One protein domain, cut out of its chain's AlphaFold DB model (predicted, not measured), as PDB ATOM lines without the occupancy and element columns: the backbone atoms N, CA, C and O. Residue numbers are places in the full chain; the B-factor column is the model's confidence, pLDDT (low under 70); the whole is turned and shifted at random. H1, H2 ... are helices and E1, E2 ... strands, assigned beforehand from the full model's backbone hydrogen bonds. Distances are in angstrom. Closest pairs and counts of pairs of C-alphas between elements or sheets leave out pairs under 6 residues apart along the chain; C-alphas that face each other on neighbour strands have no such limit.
ATOM      1  N   LEU A  45     210.737 222.940 224.014       86.12
ATOM      2  CA  LEU A  45     210.911 222.026 222.886       86.12
ATOM      3  C   LEU A  45     211.793 222.654 221.802       86.12
ATOM      4  O   LEU A  45     212.812 222.067 221.452       86.12
ATOM      5  N   ALA A  46     211.500 223.885 221.372       86.81
ATOM      6  CA  ALA A  46     212.297 224.589 220.365       86.81
ATOM      7  C   ALA A  46     213.774 224.760 220.777       86.81
ATOM      8  O   ALA A  46     214.676 224.653 219.949       86.81
ATOM      9  N   THR A  47     214.042 224.990 222.066       88.38
ATOM     10  CA  THR A  47     215.418 225.100 222.586       88.38
ATOM     11  C   THR A  47     216.157 223.756 222.529       88.38
ATOM     12  O   THR A  47     217.336 223.706 222.166       88.38
ATOM     13  N   SER A  48     215.467 222.660 222.851       91.06
ATOM     14  CA  SER A  48     216.020 221.308 222.718       91.06
ATOM     15  C   SER A  48     216.296 220.966 221.253       91.06
ATOM     16  O   SER A  48     217.395 220.526 220.925       91.06
ATOM     17  N   GLU A  49     215.336 221.223 220.361       91.94
ATOM     18  CA  GLU A  49     215.486 220.999 218.919       91.94
ATOM     19  C   GLU A  49     216.628 221.829 218.327       91.94
ATOM     20  O   GLU A  49     217.382 221.332 217.498       91.94
ATOM     21  N   SER A  50     216.803 223.073 218.784       92.12
ATOM     22  CA  SER A  50     217.922 223.932 218.380       92.12
ATOM     23  C   SER A  50     219.269 223.313 218.731       92.12
ATOM     24  O   SER A  50     220.183 223.310 217.908       92.12
ATOM     25  N   THR A  51     219.386 222.737 219.928       91.88
ATOM     26  CA  THR A  51     220.629 222.102 220.382       91.88
ATOM     27  C   THR A  51     220.956 220.869 219.541       91.88
ATOM     28  O   THR A  51     222.091 220.724 219.082       91.88
ATOM     29  N   GLU A  52     219.963 220.019 219.275       93.00
ATOM     30  CA  GLU A  52     220.131 218.838 218.421       93.00
ATOM     31  C   GLU A  52     220.430 219.216 216.967       93.00
ATOM     32  O   GLU A  52     221.323 218.639 216.344       93.00
ATOM     33  N   PHE A  53     219.751 220.237 216.440       93.31
ATOM     34  CA  PHE A  53     220.015 220.777 215.112       93.31
ATOM     35  C   PHE A  53     221.449 221.293 214.986       93.31
ATOM     36  O   PHE A  53     222.164 220.872 214.079       93.31
ATOM     37  N   VAL A  54     221.897 222.155 215.904       92.62
ATOM     38  CA  VAL A  54     223.265 222.700 215.903       92.62
ATOM     39  C   VAL A  54     224.290 221.575 216.016       92.62
ATOM     40  O   VAL A  54     225.280 221.586 215.290       92.62
ATOM     41  N   ARG A  55     224.068 220.592 216.895       93.50
ATOM     42  CA  ARG A  55     224.986 219.462 217.080       93.50
ATOM     43  C   ARG A  55     225.076 218.594 215.826       93.50
ATOM     44  O   ARG A  55     226.173 218.281 215.371       93.50
ATOM     45  N   SER A  56     223.929 218.229 215.261       93.38
ATOM     46  CA  SER A  56     223.835 217.462 214.018       93.38
ATOM     47  C   SER A  56     224.491 218.210 212.857       93.38
ATOM     48  O   SER A  56     225.272 217.625 212.106       93.38
ATOM     49  N   LEU A  57     224.240 219.517 212.741       92.62
ATOM     50  CA  LEU A  57     224.857 220.357 211.725       92.62
ATOM     51  C   LEU A  57     226.369 220.469 211.918       92.62
ATOM     52  O   LEU A  57     227.104 220.298 210.953       92.62
ATOM     53  N   SER A  58     226.841 220.715 213.140       92.00
ATOM     54  CA  SER A  58     228.272 220.801 213.441       92.00
ATOM     55  C   SER A  58     228.993 219.507 213.082       92.00
ATOM     56  O   SER A  58     230.066 219.560 212.493       92.00
ATOM     57  N   ASN A  59     228.402 218.350 213.386       91.06
ATOM     58  CA  ASN A  59     228.977 217.060 213.015       91.06
ATOM     59  C   ASN A  59     229.002 216.870 211.497       91.06
ATOM     60  O   ASN A  59     230.000 216.413 210.951       91.06
ATOM     61  N   TRP A  60     227.922 217.244 210.806       91.06
ATOM     62  CA  TRP A  60     227.866 217.162 209.350       91.06
ATOM     63  C   TRP A  60     228.878 218.098 208.682       91.06
ATOM     64  O   TRP A  60     229.565 217.668 207.765       91.06
ATOM     65  N   MET A  61     229.047 219.330 209.172       90.50
ATOM     66  CA  MET A  61     230.016 220.300 208.641       90.50
ATOM     67  C   MET A  61     231.470 219.828 208.721       90.50
ATOM     68  O   MET A  61     232.305 220.322 207.969       90.50
ATOM     69  N   LEU A  62     231.778 218.883 209.614       87.81
ATOM     70  CA  LEU A  62     233.102 218.270 209.697       87.81
ATOM     71  C   LEU A  62     233.322 217.188 208.629       87.81
ATOM     72  O   LEU A  62     234.466 216.839 208.370       87.81
ATOM     73  N   THR A  63     232.272 216.707 207.961       88.19
ATOM     74  CA  THR A  63     232.396 215.696 206.901       88.19
ATOM     75  C   THR A  63     232.895 216.285 205.580       88.19
ATOM     76  O   THR A  63     232.609 217.438 205.235       88.19
ATOM     77  N   THR A  64     233.578 215.463 204.779       83.19
ATOM     78  CA  THR A  64     234.029 215.834 203.425       83.19
ATOM     79  C   THR A  64     232.888 216.271 202.511       83.19
ATOM     80  O   THR A  64     233.036 217.240 201.767       83.19
ATOM     81  N   ASP A  65     231.749 215.581 202.575       85.88
ATOM     82  CA  ASP A  65     230.612 215.813 201.681       85.88
ATOM     83  C   ASP A  65     229.991 217.192 201.911       85.88
ATOM     84  O   ASP A  65     229.657 217.886 200.951       85.88
ATOM     85  N   ALA A  66     229.889 217.613 203.175       88.75
ATOM     86  CA  ALA A  66     229.371 218.928 203.540       88.75
ATOM     87  C   ALA A  66     230.261 220.060 203.025       88.75
ATOM     88  O   ALA A  66     229.779 221.037 202.448       88.75
ATOM     89  N   CYS A  67     231.576 219.911 203.210       88.44
ATOM     90  CA  CYS A  67     232.546 220.867 202.699       88.44
ATOM     91  C   CYS A  67     232.467 220.980 201.172       88.44
ATOM     92  O   CYS A  67     232.358 222.083 200.635       88.44
ATOM     93  N   GLN A  68     232.492 219.841 200.474       88.44
ATOM     94  CA  GLN A  68     232.459 219.797 199.013       88.44
ATOM     95  C   GLN A  68     231.165 220.392 198.447       88.44
ATOM     96  O   GLN A  68     231.208 221.093 197.440       88.44
ATOM     97  N   SER A  69     230.017 220.163 199.092       89.75
ATOM     98  CA  SER A  69     228.725 220.651 198.596       89.75
ATOM     99  C   SER A  69     228.449 222.129 198.888       89.75
ATOM    100  O   SER A  69     227.625 222.739 198.200       89.75
ATOM    101  N   SER A  70     229.063 222.693 199.933       91.56
ATOM    102  CA  SER A  70     228.646 223.993 200.485       91.56
ATOM    103  C   SER A  70     229.753 225.046 200.546       91.56
ATOM    104  O   SER A  70     229.434 226.232 200.573       91.56
ATOM    105  N   LEU A  71     231.031 224.652 200.569       93.12
ATOM    106  CA  LEU A  71     232.155 225.576 200.776       93.12
ATOM    107  C   LEU A  71     233.184 225.554 199.645       93.12
ATOM    108  O   LEU A  71     233.718 226.605 199.304       93.12
ATOM    109  N   VAL A  72     233.481 224.392 199.059       93.25
ATOM    110  CA  VAL A  72     234.478 224.304 197.980       93.25
ATOM    111  C   VAL A  72     234.027 225.122 196.767       93.25
ATOM    112  O   VAL A  72     232.872 225.069 196.347       93.25
ATOM    113  N   GLY A  73     234.949 225.913 196.220       93.06
ATOM    114  CA  GLY A  73     234.691 226.851 195.127       93.06
ATOM    115  C   GLY A  73     234.108 228.198 195.568       93.06
ATOM    116  O   GLY A  73     233.990 229.095 194.736       93.06
ATOM    117  N   GLN A  74     233.772 228.376 196.850       94.50
ATOM    118  CA  GLN A  74     233.363 229.671 197.397       94.50
ATOM    119  C   GLN A  74     234.586 230.496 197.813       94.50
ATOM    120  O   GLN A  74     235.598 229.955 198.261       94.50
ATOM    121  N   ALA A  75     234.490 231.820 197.701       95.38
ATOM    122  CA  ALA A  75     235.499 232.718 198.253       95.38
ATOM    123  C   ALA A  75     235.367 232.774 199.779       95.38
ATOM    124  O   ALA A  75     234.263 232.946 200.281       95.38
ATOM    125  N   LEU A  76     236.473 232.682 200.520       96.00
ATOM    126  CA  LEU A  76     236.483 232.895 201.966       96.00
ATOM    127  C   LEU A  76     236.481 234.409 202.254       96.00
ATOM    128  O   LEU A  76     237.500 235.071 202.037       96.00
ATOM    129  N   PRO A  77     235.360 234.991 202.716       96.12
ATOM    130  CA  PRO A  77     235.232 236.434 202.833       96.12
ATOM    131  C   PRO A  77     235.768 236.930 204.175       96.12
ATOM    132  O   PRO A  77     235.600 236.284 205.204       96.12
ATOM    133  N   ALA A  78     236.354 238.127 204.190       93.44
ATOM    134  CA  ALA A  78     236.826 238.759 205.427       93.44
ATOM    135  C   ALA A  78     235.683 239.238 206.345       93.44
ATOM    136  O   ALA A  78     235.906 239.542 207.512       93.44
ATOM    137  N   THR A  79     234.460 239.343 205.821       94.44
ATOM    138  CA  THR A  79     233.272 239.783 206.557       94.44
ATOM    139  C   THR A  79     232.195 238.707 206.533       94.44
ATOM    140  O   THR A  79     232.165 237.861 205.645       94.44
ATOM    141  N   SER A  80     231.300 238.739 207.524       95.56
ATOM    142  CA  SER A  80     230.173 237.808 207.628       95.56
ATOM    143  C   SER A  80     229.284 237.879 206.386       95.56
ATOM    144  O   SER A  80     228.587 238.872 206.178       95.56
ATOM    145  N   THR A  81     229.264 236.804 205.600       96.62
ATOM    146  CA  THR A  81     228.422 236.673 204.400       96.62
ATOM    147  C   THR A  81     227.416 235.534 204.548       96.62
ATOM    148  O   THR A  81     227.713 234.563 205.246       96.62
ATOM    149  N   PRO A  82     226.222 235.617 203.931       96.69
ATOM    150  CA  PRO A  82     225.242 234.533 203.969       96.69
ATOM    151  C   PRO A  82     225.814 233.216 203.440       96.69
ATOM    152  O   PRO A  82     226.444 233.192 202.383       96.69
ATOM    153  N   LEU A  83     225.554 232.126 204.159       95.44
ATOM    154  CA  LEU A  83     225.921 230.773 203.752       95.44
ATOM    155  C   LEU A  83     224.660 229.972 203.420       95.44
ATOM    156  O   LEU A  83     223.666 230.020 204.146       95.44
ATOM    157  N   VAL A  84     224.732 229.206 202.333       94.50
ATOM    158  CA  VAL A  84     223.700 228.250 201.928       94.50
ATOM    159  C   VAL A  84     224.302 226.856 202.005       94.50
ATOM    160  O   VAL A  84     225.302 226.569 201.350       94.50
ATOM    161  N   LEU A  85     223.697 225.990 202.810       92.94
ATOM    162  CA  LEU A  85     224.159 224.621 202.999       92.94
ATOM    163  C   LEU A  85     223.358 223.670 202.123       92.94
ATOM    164  O   LEU A  85     222.142 223.521 202.286       92.94
ATOM    165  N   ASN A  86     224.056 222.995 201.217       90.62
ATOM    166  CA  ASN A  86     223.457 222.066 200.269       90.62
ATOM    167  C   ASN A  86     223.639 220.624 200.741       90.62
ATOM    168  O   ASN A  86     224.741 220.200 201.087       90.62
ATOM    169  N   GLY A  87     222.562 219.840 200.707       86.88
ATOM    170  CA  GLY A  87     222.630 218.402 200.978       86.88
ATOM    171  C   GLY A  87     222.761 218.020 202.455       86.88
ATOM    172  O   GLY A  87     223.069 216.863 202.741       86.88
ATOM    173  N   TYR A  88     222.497 218.940 203.388       90.50
ATOM    174  CA  TYR A  88     222.333 218.590 204.799       90.50
ATOM    175  C   TYR A  88     221.146 217.628 204.962       90.50
ATOM    176  O   TYR A  88     220.038 217.921 204.518       90.50
ATOM    177  N   LYS A  89     221.382 216.470 205.588       88.12
ATOM    178  CA  LYS A  89     220.383 215.400 205.805       88.12
ATOM    179  C   LYS A  89     220.212 215.028 207.283       88.12
ATOM    180  O   LYS A  89     219.723 213.948 207.597       88.12
ATOM    181  N   GLY A  90     220.684 215.887 208.183       87.12
ATOM    182  CA  GLY A  90     220.632 215.644 209.621       87.12
ATOM    183  C   GLY A  90     219.277 215.985 210.244       87.12
ATOM    184  O   GLY A  90     218.245 216.034 209.575       87.12
ATOM    185  N   PHE A  91     219.288 216.251 211.549       88.50
ATOM    186  CA  PHE A  91     218.103 216.645 212.310       88.50
ATOM    187  C   PHE A  91     217.324 217.788 211.633       88.50
ATOM    188  O   PHE A  91     217.916 218.809 211.272       88.50
ATOM    189  N   GLY A  92     216.008 217.610 211.478       78.38
ATOM    190  CA  GLY A  92     215.095 218.605 210.901       78.38
ATOM    191  C   GLY A  92     215.261 218.855 209.396       78.38
ATOM    192  O   GLY A  92     214.562 219.696 208.838       78.38
ATOM    193  N   ALA A  93     216.158 218.136 208.713       76.44
ATOM    194  CA  ALA A  93     216.339 218.288 207.277       76.44
ATOM    195  C   ALA A  93     215.189 217.635 206.499       76.44
ATOM    196  O   ALA A  93     214.972 216.424 206.562       76.44
ATOM    197  N   GLN A  94     214.490 218.434 205.696       70.06
ATOM    198  CA  GLN A  94     213.690 217.922 204.585       70.06
ATOM    199  C   GLN A  94     214.656 217.603 203.436       70.06
ATOM    200  O   GLN A  94     215.503 218.427 203.094       70.06
ATOM    201  N   ALA A  95     214.546 216.412 202.841       55.84
ATOM    202  CA  ALA A  95     215.571 215.813 201.972       55.84
ATOM    203  C   ALA A  95     215.970 216.616 200.707       55.84
ATOM    204  O   ALA A  95     216.885 216.198 199.999       55.84
ATOM    205  N   SER A  96     215.310 217.739 200.406       61.56
ATOM    206  CA  SER A  96     215.472 218.498 199.162       61.56
ATOM    207  C   SER A  96     215.665 220.011 199.323       61.56
ATOM    208  O   SER A  96     215.783 220.694 198.309       61.56
ATOM    209  N   THR A  97     215.680 220.567 200.540       81.44
ATOM    210  CA  THR A  97     215.772 222.029 200.727       81.44
ATOM    211  C   THR A  97     217.124 222.442 201.299       81.44
ATOM    212  O   THR A  97     217.501 221.923 202.353       81.44
ATOM    213  N   PRO A  98     217.839 223.391 200.667       90.94
ATOM    214  CA  PRO A  98     219.048 223.938 201.257       90.94
ATOM    215  C   PRO A  98     218.725 224.654 202.572       90.94
ATOM    216  O   PRO A  98     217.672 225.287 202.724       90.94
ATOM    217  N   ILE A  99     219.639 224.553 203.530       93.44
ATOM    218  CA  ILE A  99     219.528 225.280 204.792       93.44
ATOM    219  C   ILE A  99     220.179 226.646 204.605       93.44
ATOM    220  O   ILE A  99     221.353 226.744 204.254       93.44
ATOM    221  N   GLN A 100     219.408 227.699 204.835       94.50
ATOM    222  CA  GLN A 100     219.837 229.088 204.738       94.50
ATOM    223  C   GLN A 100     219.091 229.927 205.776       94.50
ATOM    224  O   GLN A 100     218.179 229.445 206.454       94.50
ATOM    225  N   THR A 101     219.467 231.196 205.913       95.25
ATOM    226  CA  THR A 101     218.716 232.156 206.728       95.25
ATOM    227  C   THR A 101     217.227 232.134 206.357       95.25
ATOM    228  O   THR A 101     216.870 232.251 205.187       95.25
ATOM    229  N   GLY A 102     216.360 231.963 207.355       92.38
ATOM    230  CA  GLY A 102     214.910 231.842 207.201       92.38
ATOM    231  C   GLY A 102     214.382 230.410 207.039       92.38
ATOM    232  O   GLY A 102     213.167 230.220 207.120       92.38
ATOM    233  N   SER A 103     215.233 229.393 206.857       92.25
ATOM    234  CA  SER A 103     214.784 227.998 206.734       92.25
ATOM    235  C   SER A 103     214.095 227.513 208.014       92.25
ATOM    236  O   SER A 103     214.651 227.621 209.110       92.25
ATOM    237  N   ALA A 104     212.890 226.955 207.881       91.88
ATOM    238  CA  ALA A 104     212.190 226.292 208.978       91.88
ATOM    239  C   ALA A 104     212.802 224.905 209.223       91.88
ATOM    240  O   ALA A 104     212.898 224.101 208.297       91.88
ATOM    241  N   ILE A 105     213.216 224.639 210.462       91.31
ATOM    242  CA  ILE A 105     213.765 223.343 210.891       91.31
ATOM    243  C   ILE A 105     212.649 222.468 211.472       91.31
ATOM    244  O   ILE A 105     212.602 221.262 211.242       91.31
ATOM    245  N   SER A 106     211.717 223.090 212.190       89.56
ATOM    246  CA  SER A 106     210.492 222.472 212.693       89.56
ATOM    247  C   SER A 106     209.356 223.502 212.683       89.56
ATOM    248  O   SER A 106     209.538 224.644 212.259       89.56
ATOM    249  N   LEU A 107     208.176 223.125 213.184       87.75
ATOM    250  CA  LEU A 107     207.066 224.067 213.374       87.75
ATOM    251  C   LEU A 107     207.381 225.177 214.390       87.75
ATOM    252  O   LEU A 107     206.696 226.193 214.402       87.75
ATOM    253  N   GLN A 108     208.379 224.968 215.251       89.88
ATOM    254  CA  GLN A 108     208.688 225.827 216.395       89.88
ATOM    255  C   GLN A 108     210.081 226.457 216.296       89.88
ATOM    256  O   GLN A 108     210.445 227.257 217.158       89.88
ATOM    257  N   LEU A 109     210.863 226.106 215.272       91.94
ATOM    258  CA  LEU A 109     212.265 226.483 215.139       91.94
ATOM    259  C   LEU A 109     212.602 226.900 213.705       91.94
ATOM    260  O   LEU A 109     212.343 226.168 212.745       91.94
ATOM    261  N   ARG A 110     213.261 228.050 213.571       93.06
ATOM    262  CA  ARG A 110     213.735 228.598 212.296       93.06
ATOM    263  C   ARG A 110     215.192 229.038 212.398       93.06
ATOM    264  O   ARG A 110     215.668 229.416 213.467       93.06
ATOM    265  N   VAL A 111     215.911 229.007 211.279       95.00
ATOM    266  CA  VAL A 111     217.244 229.609 211.157       95.00
ATOM    267  C   VAL A 111     217.094 231.129 211.089       95.00
ATOM    268  O   VAL A 111     216.552 231.651 210.120       95.00
ATOM    269  N   ASN A 112     217.590 231.838 212.099       95.50
ATOM    270  CA  ASN A 112     217.579 233.301 212.150       95.50
ATOM    271  C   ASN A 112     218.745 233.909 211.358       95.50
ATOM    272  O   ASN A 112     218.579 234.899 210.656       95.50
ATOM    273  N   SER A 113     219.932 233.308 211.455       96.50
ATOM    274  CA  SER A 113     221.091 233.711 210.661       96.50
ATOM    275  C   SER A 113     221.997 232.520 210.399       96.50
ATOM    276  O   SER A 113     222.289 231.751 211.316       96.50
ATOM    277  N   LEU A 114     222.476 232.400 209.167       96.81
ATOM    278  CA  LEU A 114     223.519 231.457 208.793       96.81
ATOM    279  C   LEU A 114     224.531 232.166 207.900       96.81
ATOM    280  O   LEU A 114     224.218 232.553 206.771       96.81
ATOM    281  N   THR A 115     225.726 232.380 208.433       97.38
ATOM    282  CA  THR A 115     226.785 233.125 207.754       97.38
ATOM    283  C   THR A 115     228.135 232.451 207.914       97.38
ATOM    284  O   THR A 115     228.314 231.589 208.772       97.38
ATOM    285  N   TYR A 116     229.095 232.848 207.086       97.00
ATOM    286  CA  TYR A 116     230.486 232.443 207.221       97.00
ATOM    287  C   TYR A 116     231.447 233.583 206.891       97.00
ATOM    288  O   TYR A 116     231.100 234.511 206.151       97.00
ATOM    289  N   PHE A 117     232.631 233.529 207.496       96.62
ATOM    290  CA  PHE A 117     233.712 234.495 207.312       96.62
ATOM    291  C   PHE A 117     235.061 233.923 207.754       96.62
ATOM    292  O   PHE A 117     235.131 232.909 208.444       96.62
ATOM    293  N   ASP A 118     236.137 234.584 207.354       96.31
ATOM    294  CA  ASP A 118     237.500 234.296 207.786       96.31
ATOM    295  C   ASP A 118     237.726 234.757 209.233       96.31
ATOM    296  O   ASP A 118     237.488 235.922 209.554       96.31
ATOM    297  N   LYS A 119     238.195 233.858 210.109       94.19
ATOM    298  CA  LYS A 119     238.492 234.178 211.516       94.19
ATOM    299  C   LYS A 119     239.542 235.274 211.633       94.19
ATOM    300  O   LYS A 119     239.386 236.182 212.443       94.19
ATOM    301  N   ASP A 120     240.614 235.145 210.857       89.75
ATOM    302  CA  ASP A 120     241.688 236.126 210.792       89.75
ATOM    303  C   ASP A 120     242.514 235.903 209.513       89.75
ATOM    304  O   ASP A 120     243.357 234.996 209.460       89.75
ATOM    305  N   PRO A 121     242.328 236.741 208.478       81.62
ATOM    306  CA  PRO A 121     243.068 236.596 207.234       81.62
ATOM    307  C   PRO A 121     244.581 236.817 207.404       81.62
ATOM    308  O   PRO A 121     245.355 236.383 206.544       81.62
ATOM    309  N   SER A 122     245.029 237.466 208.484       81.25
ATOM    310  CA  SER A 122     246.450 237.729 208.739       81.25
ATOM    311  C   SER A 122     247.216 236.502 209.250       81.25
ATOM    312  O   SER A 122     248.424 236.412 209.044       81.25
ATOM    313  N   LEU A 123     246.523 235.512 209.825       83.62
ATOM    314  CA  LEU A 123     247.114 234.284 210.378       83.62
ATOM    315  C   LEU A 123     247.191 233.134 209.356       83.62
ATOM    316  O   LEU A 123     247.181 231.954 209.716       83.62
ATOM    317  N   ALA A 124     247.267 233.463 208.064       85.50
ATOM    318  CA  ALA A 124     247.401 232.476 207.000       85.50
ATOM    319  C   ALA A 124     248.732 231.718 207.125       85.50
ATOM    320  O   ALA A 124     249.804 232.320 207.161       85.50
ATOM    321  N   THR A 125     248.668 230.387 207.152       86.75
ATOM    322  CA  THR A 125     249.874 229.542 207.162       86.75
ATOM    323  C   THR A 125     250.065 228.891 205.796       86.75
ATOM    324  O   THR A 125     249.098 228.348 205.257       86.75
ATOM    325  N   PRO A 126     251.270 228.945 205.201       85.12
ATOM    326  CA  PRO A 126     251.508 228.339 203.897       85.12
ATOM    327  C   PRO A 126     251.297 226.826 203.979       85.12
ATOM    328  O   PRO A 126     251.655 226.183 204.968       85.12
ATOM    329  N   PHE A 127     250.702 226.264 202.935       83.94
ATOM    330  CA  PHE A 127     250.377 224.853 202.850       83.94
ATOM    331  C   PHE A 127     250.603 224.367 201.423       83.94
ATOM    332  O   PHE A 127     250.053 224.927 200.480       83.94
ATOM    333  N   MET A 128     251.400 223.318 201.246       80.38
ATOM    334  CA  MET A 128     251.646 222.749 199.924       80.38
ATOM    335  C   MET A 128     250.913 221.429 199.767       80.38
ATOM    336  O   MET A 128     251.067 220.523 200.579       80.38
ATOM    337  N   TYR A 129     250.126 221.314 198.701       78.94
ATOM    338  CA  TYR A 129     249.398 220.095 198.373       78.94
ATOM    339  C   TYR A 129     249.575 219.781 196.892       78.94
ATOM    340  O   TYR A 129     249.219 220.591 196.039       78.94
ATOM    341  N   ASN A 130     250.163 218.624 196.577       80.06
ATOM    342  CA  ASN A 130     250.448 218.191 195.200       80.06
ATOM    343  C   ASN A 130     251.166 219.256 194.339       80.06
ATOM    344  O   ASN A 130     250.858 219.422 193.161       80.06
ATOM    345  N   GLY A 131     252.106 220.004 194.926       80.25
ATOM    346  CA  GLY A 131     252.854 221.059 194.227       80.25
ATOM    347  C   GLY A 131     252.101 222.387 194.057       80.25
ATOM    348  O   GLY A 131     252.662 223.329 193.504       80.25
ATOM    349  N   VAL A 132     250.867 222.494 194.558       85.31
ATOM    350  CA  VAL A 132     250.087 223.736 194.577       85.31
ATOM    351  C   VAL A 132     250.299 224.456 195.907       85.31
ATOM    352  O   VAL A 132     250.182 223.851 196.974       85.31
ATOM    353  N   ASN A 133     250.596 225.755 195.833       88.31
ATOM    354  CA  ASN A 133     250.660 226.635 196.996       88.31
ATOM    355  C   ASN A 133     249.248 227.040 197.422       88.31
ATOM    356  O   ASN A 133     248.545 227.736 196.691       88.31
ATOM    357  N   LEU A 134     248.864 226.623 198.620       91.00
ATOM    358  CA  LEU A 134     247.625 226.979 199.291       91.00
ATOM    359  C   LEU A 134     247.950 227.697 200.605       91.00
ATOM    360  O   LEU A 134     249.070 227.646 201.116       91.00
ATOM    361  N   SER A 135     246.957 228.366 201.171       91.75
ATOM    362  CA  SER A 135     247.021 228.958 202.503       91.75
ATOM    363  C   SER A 135     246.012 228.270 203.406       91.75
ATOM    364  O   SER A 135     244.826 228.206 203.088       91.75
ATOM    365  N   ARG A 136     246.464 227.769 204.554       91.56
ATOM    366  CA  ARG A 136     245.586 227.265 205.606       91.56
ATOM    367  C   ARG A 136     245.036 228.432 206.422       91.56
ATOM    368  O   ARG A 136     245.810 229.235 206.949       91.56
ATOM    369  N   ARG A 137     243.710 228.475 206.543       92.38
ATOM    370  CA  ARG A 137     242.925 229.478 207.275       92.38
ATOM    371  C   ARG A 137     241.800 228.824 208.076       92.38
ATOM    372  O   ARG A 137     241.553 227.629 207.933       92.38
ATOM    373  N   ILE A 138     241.133 229.599 208.930       93.44
ATOM    374  CA  ILE A 138     239.998 229.133 209.735       93.44
ATOM    375  C   ILE A 138     238.746 229.878 209.278       93.44
ATOM    376  O   ILE A 138     238.639 231.086 209.473       93.44
ATOM    377  N   ALA A 139     237.793 229.157 208.694       95.19
ATOM    378  CA  ALA A 139     236.465 229.678 208.410       95.19
ATOM    379  C   ALA A 139     235.596 229.562 209.670       95.19
ATOM    380  O   ALA A 139     235.484 228.485 210.255       95.19
ATOM    381  N   ILE A 140     234.969 230.658 210.087       95.75
ATOM    382  CA  ILE A 140     233.924 230.653 211.110       95.75
ATOM    383  C   ILE A 140     232.585 230.578 210.405       95.75
ATOM    384  O   ILE A 140     232.264 231.448 209.601       95.75
ATOM    385  N   ILE A 141     231.786 229.578 210.753       95.94
ATOM    386  CA  ILE A 141     230.382 229.482 210.363       95.94
ATOM    387  C   ILE A 141     229.552 229.879 211.575       95.94
ATOM    388  O   ILE A 141     229.603 229.217 212.612       95.94
ATOM    389  N   SER A 142     228.802 230.968 211.457       96.81
ATOM    390  CA  SER A 142     227.964 231.499 212.524       96.81
ATOM    391  C   SER A 142     226.505 231.141 212.270       96.81
ATOM    392  O   SER A 142     225.923 231.515 211.250       96.81
ATOM    393  N   LEU A 143     225.912 230.409 213.209       96.19
ATOM    394  CA  LEU A 143     224.524 229.973 213.167       96.19
ATOM    395  C   LEU A 143     223.758 230.532 214.363       96.19
ATOM    396  O   LEU A 143     224.113 230.299 215.516       96.19
ATOM    397  N   SER A 144     222.645 231.201 214.088       95.31
ATOM    398  CA  SER A 144     221.644 231.567 215.083       95.31
ATOM    399  C   SER A 144     220.294 231.016 214.655       95.31
ATOM    400  O   SER A 144     219.922 231.070 213.482       95.31
ATOM    401  N   THR A 145     219.545 230.490 215.614       95.12
ATOM    402  CA  THR A 145     218.172 230.017 215.417       95.12
ATOM    403  C   THR A 145     217.221 230.870 216.241       95.12
ATOM    404  O   THR A 145     217.638 231.556 217.172       95.12
ATOM    405  N   GLU A 146     215.945 230.853 215.899       94.12
ATOM    406  CA  GLU A 146     214.897 231.542 216.643       94.12
ATOM    407  C   GLU A 146     213.684 230.637 216.828       94.12
ATOM    408  O   GLU A 146     213.388 229.780 215.989       94.12
ATOM    409  N   THR A 147     212.984 230.833 217.942       93.00
ATOM    410  CA  THR A 147     211.740 230.120 218.219       93.00
ATOM    411  C   THR A 147     210.575 230.778 217.487       93.00
ATOM    412  O   THR A 147     210.471 232.002 217.430       93.00
ATOM    413  N   VAL A 148     209.678 229.966 216.934       88.25
ATOM    414  CA  VAL A 148     208.457 230.399 216.244       88.25
ATOM    415  C   VAL A 148     207.270 229.831 217.017       88.25
ATOM    416  O   VAL A 148     206.764 228.758 216.713       88.25
ATOM    417  N   VAL A 149     206.868 230.516 218.089       82.50
ATOM    418  CA  VAL A 149     205.784 230.059 218.975       82.50
ATOM    419  C   VAL A 149     204.715 231.136 219.057       82.50
ATOM    420  O   VAL A 149     204.847 232.076 219.830       82.50
ATOM    421  N   GLU A 150     203.626 230.994 218.306       76.44
ATOM    422  CA  GLU A 150     202.467 231.880 218.456       76.44
ATOM    423  C   GLU A 150     201.742 231.608 219.789       76.44
ATOM    424  O   GLU A 150     201.596 230.446 220.186       76.44
ATOM    425  N   PRO A 151     201.261 232.639 220.511       71.00
ATOM    426  CA  PRO A 151     201.251 234.073 220.186       71.00
ATOM    427  C   PRO A 151     202.481 234.848 220.707       71.00
ATOM    428  O   PRO A 151     202.474 236.076 220.741       71.00
ATOM    429  N   SER A 152     203.507 234.158 221.202       77.06
ATOM    430  CA  SER A 152     204.711 234.794 221.734       77.06
ATOM    431  C   SER A 152     205.575 235.378 220.612       77.06
ATOM    432  O   SER A 152     205.631 234.853 219.503       77.06
ATOM    433  N   ALA A 153     206.272 236.479 220.901       82.69
ATOM    434  CA  ALA A 153     207.245 237.026 219.963       82.69
ATOM    435  C   ALA A 153     208.375 236.005 219.715       82.69
ATOM    436  O   ALA A 153     208.760 235.299 220.659       82.69
ATOM    437  N   PRO A 154     208.927 235.933 218.488       85.25
ATOM    438  CA  PRO A 154     210.081 235.095 218.206       85.25
ATOM    439  C   PRO A 154     211.233 235.420 219.150       85.25
ATOM    440  O   PRO A 154     211.553 236.590 219.379       85.25
ATOM    441  N   ARG A 155     211.852 234.386 219.719       89.38
ATOM    442  CA  ARG A 155     213.011 234.547 220.597       89.38
ATOM    443  C   ARG A 155     214.245 234.012 219.897       89.38
ATOM    444  O   ARG A 155     214.330 232.818 219.617       89.38
ATOM    445  N   GLN A 156     215.227 234.883 219.687       91.50
ATOM    446  CA  GLN A 156     216.534 234.475 219.194       91.50
ATOM    447  C   GLN A 156     217.250 233.615 220.245       91.50
ATOM    448  O   GLN A 156     217.344 233.975 221.423       91.50
ATOM    449  N   LEU A 157     217.745 232.465 219.806       90.50
ATOM    450  CA  LEU A 157     218.570 231.559 220.590       90.50
ATOM    451  C   LEU A 157     220.053 231.907 220.414       90.50
ATOM    452  O   LEU A 157     220.450 232.622 219.490       90.50
ATOM    453  N   LYS A 158     220.880 231.402 221.334       90.44
ATOM    454  CA  LYS A 158     222.318 231.685 221.376       90.44
ATOM    455  C   LYS A 158     222.981 231.362 220.032       90.44
ATOM    456  O   LYS A 158     222.831 230.255 219.521       90.44
ATOM    457  N   THR A 159     223.738 232.320 219.504       93.81
ATOM    458  CA  THR A 159     224.565 232.129 218.308       93.81
ATOM    459  C   THR A 159     225.711 231.169 218.598       93.81
ATOM    460  O   THR A 159     226.366 231.266 219.639       93.81
ATOM    461  N   GLN A 160     225.949 230.252 217.669       94.44
ATOM    462  CA  GLN A 160     226.977 229.226 217.744       94.44
ATOM    463  C   GLN A 160     227.945 229.412 216.584       94.44
ATOM    464  O   GLN A 160     227.521 229.593 215.443       94.44
ATOM    465  N   ASN A 161     229.237 229.372 216.892       94.88
ATOM    466  CA  ASN A 161     230.304 229.506 215.911       94.88
ATOM    467  C   ASN A 161     230.986 228.152 215.747       94.88
ATOM    468  O   ASN A 161     231.462 227.574 216.723       94.88
ATOM    469  N   ILE A 162     231.024 227.659 214.515       93.06
ATOM    470  CA  ILE A 162     231.729 226.438 214.136       93.06
ATOM    471  C   ILE A 162     233.013 226.870 213.435       93.06
ATOM    472  O   ILE A 162     232.962 227.600 212.448       93.06
ATOM    473  N   GLU A 163     234.159 226.440 213.957       93.38
ATOM    474  CA  GLU A 163     235.464 226.726 213.363       93.38
ATOM    475  C   GLU A 163     235.878 225.571 212.454       93.38
ATOM    476  O   GLU A 163     236.050 224.441 212.913       93.38
ATOM    477  N   LEU A 164     236.041 225.861 211.166       92.06
ATOM    478  CA  LEU A 164     236.416 224.881 210.160       92.06
ATOM    479  C   LEU A 164     237.741 225.287 209.503       92.06
ATOM    480  O   LEU A 164     237.801 226.312 208.817       92.06
ATOM    481  N   PRO A 165     238.819 224.510 209.681       91.50
ATOM    482  CA  PRO A 165     240.065 224.769 208.982       91.50
ATOM    483  C   PRO A 165     239.902 224.474 207.483       91.50
ATOM    484  O   PRO A 165     239.465 223.390 207.090       91.50
ATOM    485  N   VAL A 166     240.270 225.435 206.639       92.69
ATOM    486  CA  VAL A 166     240.146 225.372 205.177       92.69
ATOM    487  C   VAL A 166     241.468 225.717 204.497       92.69
ATOM    488  O   VAL A 166     242.300 226.442 205.046       92.69
ATOM    489  N   LEU A 167     241.662 225.189 203.294       92.12
ATOM    490  CA  LEU A 167     242.752 225.545 202.396       92.12
ATOM    491  C   LEU A 167     242.203 226.432 201.288       92.12
ATOM    492  O   LEU A 167     241.297 226.023 200.557       92.12
ATOM    493  N   VAL A 168     242.772 227.623 201.157       94.31
ATOM    494  CA  VAL A 168     242.418 228.584 200.113       94.31
ATOM    495  C   VAL A 168     243.567 228.774 199.132       94.31
ATOM    496  O   VAL A 168     244.735 228.636 199.498       94.31
ATOM    497  N   ASP A 169     243.251 229.084 197.882       93.75
ATOM    498  CA  ASP A 169     244.251 229.472 196.884       93.75
ATOM    499  C   ASP A 169     244.625 230.967 196.979       93.75
ATOM    500  O   ASP A 169     244.153 231.701 197.850       93.75
ATOM    501  N   GLY A 170     245.473 231.443 196.061       89.69
ATOM    502  CA  GLY A 170     245.885 232.852 195.994       89.69
ATOM    503  C   GLY A 170     244.758 233.849 195.681       89.69
ATOM    504  O   GLY A 170     244.976 235.053 195.776       89.69
ATOM    505  N   THR A 171     243.562 233.371 195.325       92.38
ATOM    506  CA  THR A 171     242.355 234.183 195.107       92.38
ATOM    507  C   THR A 171     241.408 234.174 196.313       92.38
ATOM    508  O   THR A 171     240.316 234.733 196.230       92.38
ATOM    509  N   ASN A 172     241.818 233.574 197.440       92.44
ATOM    510  CA  ASN A 172     240.982 233.276 198.610       92.44
ATOM    511  C   ASN A 172     239.814 232.320 198.317       92.44
ATOM    512  O   ASN A 172     238.853 232.283 199.085       92.44
ATOM    513  N   THR A 173     239.873 231.526 197.248       95.19
ATOM    514  CA  THR A 173     238.842 230.518 196.971       95.19
ATOM    515  C   THR A 173     239.138 229.255 197.767       95.19
ATOM    516  O   THR A 173     240.265 228.759 197.751       95.19
ATOM    517  N   ILE A 174     238.137 228.731 198.477       94.50
ATOM    518  CA  ILE A 174     238.237 227.497 199.259       94.50
ATOM    519  C   ILE A 174     238.383 226.321 198.294       94.50
ATOM    520  O   ILE A 174     237.478 226.019 197.520       94.50
ATOM    521  N   GLN A 175     239.522 225.639 198.367       92.19
ATOM    522  CA  GLN A 175     239.817 224.457 197.557       92.19
ATOM    523  C   GLN A 175     239.545 223.167 198.337       92.19
ATOM    524  O   GLN A 175     239.057 222.188 197.778       92.19
ATOM    525  N   PHE A 176     239.826 223.165 199.646       89.12
ATOM    526  CA  PHE A 176     239.655 221.991 200.506       89.12
ATOM    527  C   PHE A 176     239.268 222.393 201.933       89.12
ATOM    528  O   PHE A 176     239.666 223.457 202.406       89.12
ATOM    529  N   CYS A 177     238.581 221.507 202.656       89.12
ATOM    530  CA  CYS A 177     238.471 221.584 204.115       89.12
ATOM    531  C   CYS A 177     239.371 220.527 204.756       89.12
ATOM    532  O   CYS A 177     239.485 219.409 204.258       89.12
ATOM    533  N   LEU A 178     240.015 220.887 205.862       78.88
ATOM    534  CA  LEU A 178     240.983 220.044 206.565       78.88
ATOM    535  C   LEU A 178     240.339 219.082 207.573       78.88
ATOM    536  O   LEU A 178     241.062 218.368 208.263       78.88
ATOM    537  N   SER A 179     239.011 219.070 207.678       70.25
ATOM    538  CA  SER A 179     238.285 218.302 208.690       70.25
ATOM    539  C   SER A 179     238.421 216.784 208.545       70.25
ATOM    540  O   SER A 179     238.299 216.099 209.549       70.25
ATOM    541  N   ASP A 180     238.778 216.280 207.358       61.97
ATOM    542  CA  ASP A 180     238.963 214.847 207.081       61.97
ATOM    543  C   ASP A 180     240.089 214.606 206.053       61.97
ATOM    544  O   ASP A 180     239.922 213.895 205.059       61.97
ATOM    545  N   MET A 181     241.265 215.216 206.244       68.19
ATOM    546  CA  MET A 181     242.419 214.790 205.441       68.19
ATOM    547  C   MET A 181     242.732 213.325 205.745       68.19
ATOM    548  O   MET A 181     243.036 212.967 206.885       68.19
ATOM    549  N   ASN A 182     242.714 212.478 204.718       73.12
ATOM    550  CA  ASN A 182     243.158 211.100 204.874       73.12
ATOM    551  C   ASN A 182     244.664 211.063 205.218       73.12
ATOM    552  O   ASN A 182     245.401 212.020 204.970       73.12
ATOM    553  N   GLN A 183     245.150 209.955 205.786       73.62
ATOM    554  CA  GLN A 183     246.550 209.842 206.224       73.62
ATOM    555  C   GLN A 183     247.556 210.141 205.093       73.62
ATOM    556  O   GLN A 183     248.615 210.716 205.341       73.62
ATOM    557  N   ALA A 184     247.211 209.807 203.844       73.00
ATOM    558  CA  ALA A 184     248.035 210.095 202.673       73.00
ATOM    559  C   ALA A 184     248.087 211.582 202.321       73.00
ATOM    560  O   ALA A 184     249.159 212.102 202.029       73.00
ATOM    561  N   GLN A 185     246.960 212.278 202.413       73.44
ATOM    562  CA  GLN A 185     246.838 213.715 202.199       73.44
ATOM    563  C   GLN A 185     247.528 214.493 203.313       73.44
ATOM    564  O   GLN A 185     248.272 215.425 203.028       73.44
ATOM    565  N   ALA A 186     247.351 214.068 204.567       73.81
ATOM    566  CA  ALA A 186     248.047 214.641 205.712       73.81
ATOM    567  C   ALA A 186     249.566 214.461 205.607       73.81
ATOM    568  O   ALA A 186     250.323 215.361 205.959       73.81
ATOM    569  N   CYS A 187     250.016 213.327 205.074       76.50
ATOM    570  CA  CYS A 187     251.428 213.092 204.818       76.50
ATOM    571  C   CYS A 187     251.972 213.945 203.664       76.50
ATOM    572  O   CYS A 187     253.006 214.597 203.808       76.50
ATOM    573  N   ALA A 188     251.251 213.986 202.540       73.50
ATOM    574  CA  ALA A 188     251.603 214.802 201.380       73.50
ATOM    575  C   ALA A 188     251.666 216.294 201.730       73.50
ATOM    576  O   ALA A 188     252.552 217.005 201.263       73.50
ATOM    577  N   ALA A 189     250.777 216.748 202.613       66.12
ATOM    578  CA  ALA A 189     250.766 218.098 203.159       66.12
ATOM    579  C   ALA A 189     252.040 218.472 203.930       66.12
ATOM    580  O   ALA A 189     252.414 219.640 203.979       66.12
ATOM    581  N   GLN A 190     252.718 217.491 204.531       70.31
ATOM    582  CA  GLN A 190     254.007 217.683 205.200       70.31
ATOM    583  C   GLN A 190     255.199 217.476 204.252       70.31
ATOM    584  O   GLN A 190     256.330 217.313 204.708       70.31
ATOM    585  N   GLY A 191     254.961 217.442 202.934       69.75
ATOM    586  CA  GLY A 191     255.990 217.143 201.937       69.75
ATOM    587  C   GLY A 191     256.485 215.694 201.993       69.75
ATOM    588  O   GLY A 191     257.569 215.395 201.492       69.75
ATOM    589  N   GLY A 192     255.726 214.801 202.634       75.31
ATOM    590  CA  GLY A 192     256.036 213.382 202.740       75.31
ATOM    591  C   GLY A 192     255.290 212.522 201.723       75.31
ATOM    592  O   GLY A 192     254.373 212.968 201.039       75.31
ATOM    593  N   ALA A 193     255.664 211.248 201.648       80.69
ATOM    594  CA  ALA A 193     254.934 210.230 200.900       80.69
ATOM    595  C   ALA A 193     254.556 209.071 201.828       80.69
ATOM    596  O   ALA A 193     255.368 208.634 202.644       80.69
ATOM    597  N   VAL A 194     253.329 208.554 201.719       82.50
ATOM    598  CA  VAL A 194     252.934 207.368 202.492       82.50
ATOM    599  C   VAL A 194     253.538 206.125 201.866       82.50
ATOM    600  O   VAL A 194     253.390 205.880 200.670       82.50
ATOM    601  N   ASN A 195     254.192 205.315 202.694       81.88
ATOM    602  CA  ASN A 195     254.606 203.980 202.307       81.88
ATOM    603  C   ASN A 195     253.354 203.094 202.148       81.88
ATOM    604  O   ASN A 195     252.650 202.868 203.136       81.88
ATOM    605  N   PRO A 196     253.071 202.558 200.948       79.62
ATOM    606  CA  PRO A 196     251.841 201.807 200.689       79.62
ATOM    607  C   PRO A 196     251.778 200.452 201.412       79.62
ATOM    608  O   PRO A 196     250.704 199.869 201.499       79.62
ATOM    609  N   ILE A 197     252.907 199.945 201.923       84.06
ATOM    610  CA  ILE A 197     252.999 198.657 202.628       84.06
ATOM    611  C   ILE A 197     252.862 198.856 204.142       84.06
ATOM    612  O   ILE A 197     252.177 198.082 204.803       84.06
ATOM    613  N   THR A 198     253.513 199.880 204.703       82.88
ATOM    614  CA  THR A 198     253.530 200.107 206.162       82.88
ATOM    615  C   THR A 198     252.508 201.137 206.640       82.88
ATOM    616  O   THR A 198     252.291 201.253 207.844       82.88
ATOM    617  N   GLY A 199     251.913 201.920 205.732       80.50
ATOM    618  CA  GLY A 199     251.027 203.040 206.070       80.50
ATOM    619  C   GLY A 199     251.738 204.216 206.752       80.50
ATOM    620  O   GLY A 199     251.092 205.158 207.201       80.50
ATOM    621  N   GLN A 200     253.070 204.183 206.861       80.88
ATOM    622  CA  GLN A 200     253.841 205.238 207.514       80.88
ATOM    623  C   GLN A 200     254.063 206.420 206.574       80.88
ATOM    624  O   GLN A 200     254.386 206.238 205.399       80.88
ATOM    625  N   CYS A 201     253.941 207.633 207.108       76.94
ATOM    626  CA  CYS A 201     254.330 208.840 206.395       76.94
ATOM    627  C   CYS A 201     255.855 209.001 206.409       76.94
ATOM    628  O   CYS A 201     256.448 209.182 207.470       76.94
ATOM    629  N   LEU A 202     256.484 208.942 205.238       81.81
ATOM    630  CA  LEU A 202     257.905 209.215 205.055       81.81
ATOM    631  C   LEU A 202     258.060 210.702 204.724       81.81
ATOM    632  O   LEU A 202     257.888 211.102 203.574       81.81
ATOM    633  N   THR A 203     258.324 211.533 205.734       73.75
ATOM    634  CA  THR A 203     258.634 212.956 205.534       73.75
ATOM    635  C   THR A 203     260.080 213.117 205.061       73.75
ATOM    636  O   THR A 203     260.964 212.350 205.456       73.75
ATOM    637  N   GLN A 204     260.346 214.099 204.194       61.53
ATOM    638  CA  GLN A 204     261.727 214.487 203.911       61.53
ATOM    639  C   GLN A 204     262.308 215.135 205.175       61.53
ATOM    640  O   GLN A 204     261.665 215.948 205.832       61.53
TER     641      GLN A 204
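This is residues 45 to 204 of the 291 residues of an uncharacterized protein of Cytophagales bacterium (UniProt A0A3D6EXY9). A long, strongly twisted antiparallel sheet is built along one very long strand, E3, and the longest helix, H1, lies along it over part of E3. The small helix H2 packs on E5, while H3 and residues 190 to 204 lie toward one end of the long axis and the loop of residues 148 to 159 toward the other. The printed part has 160 residues, with elements in the order H1 H2 E1 E2 E3 E4 E5 H3; the class is mixed, helices and strands, though only 75 residues are in named elements. The whole is elongated, spanning 65 by 35 by 24 A, and only just loose, close to compact, with a radius of gyration of the C-alphas of 18.2 A.

Start at E3, residues 132 to 147. On one side of it lie E1, residues 109 to 118, and E2, residues 125 to 129; on the other side lies E4, residues 160 to 168. Look for N 142 and O 115 at 2.8 A, N 127 and O 134 at 2.8 A, and N 139 and O 164 at 2.8 A, each within hydrogen-bond range. E4 bends by 53 degrees at residue 165, and E5, residues 174 to 177, pairs with it, N 167 and O 176 at 2.8 A. E2, E3, E4 and E5 form a meander, each strand the antiparallel neighbour of the one before. H1, residues 45 to 61, is on the sheet at a height of 8.2 A, over E3 and along it at 11 degrees on the local plane; the closest C-alphas of H1 and E3 are those of Ala 46 and Thr 147, 6.0 A apart. H2, residues 64 to 70, is over E5; their closest C-alphas are those of Cys 67 and Cys 177, 6.1 A apart. H3, residues 183 to 189, only grazes the sheet with residues 185 to 189. In H1, H2 and H3 every O i to N i+4 pair is within hydrogen-bond range.

Find C-alpha 45 at (210.911, 222.026, 222.886); from there H1 runs 23.9 A. H2 covers 10.2 A, E1 27.4 A and E2 12.9 A. E3 runs 45.5 A from C-alpha 132 at (250.087, 223.736, 194.577). E4 covers 23.4 A, E5 7.7 A, and H3 9.8 A, ending at C-alpha 189, (250.766, 218.098, 203.159).

The C-alphas farthest apart, those of Pro 151 and Gln 204, are 65.6 A apart. The printed part has no cut; the links H2 to E1 and E3 to E4 are long. The pLDDT is under 70 at residues 95 to 96, 180 to 181, 189, 191 and 204.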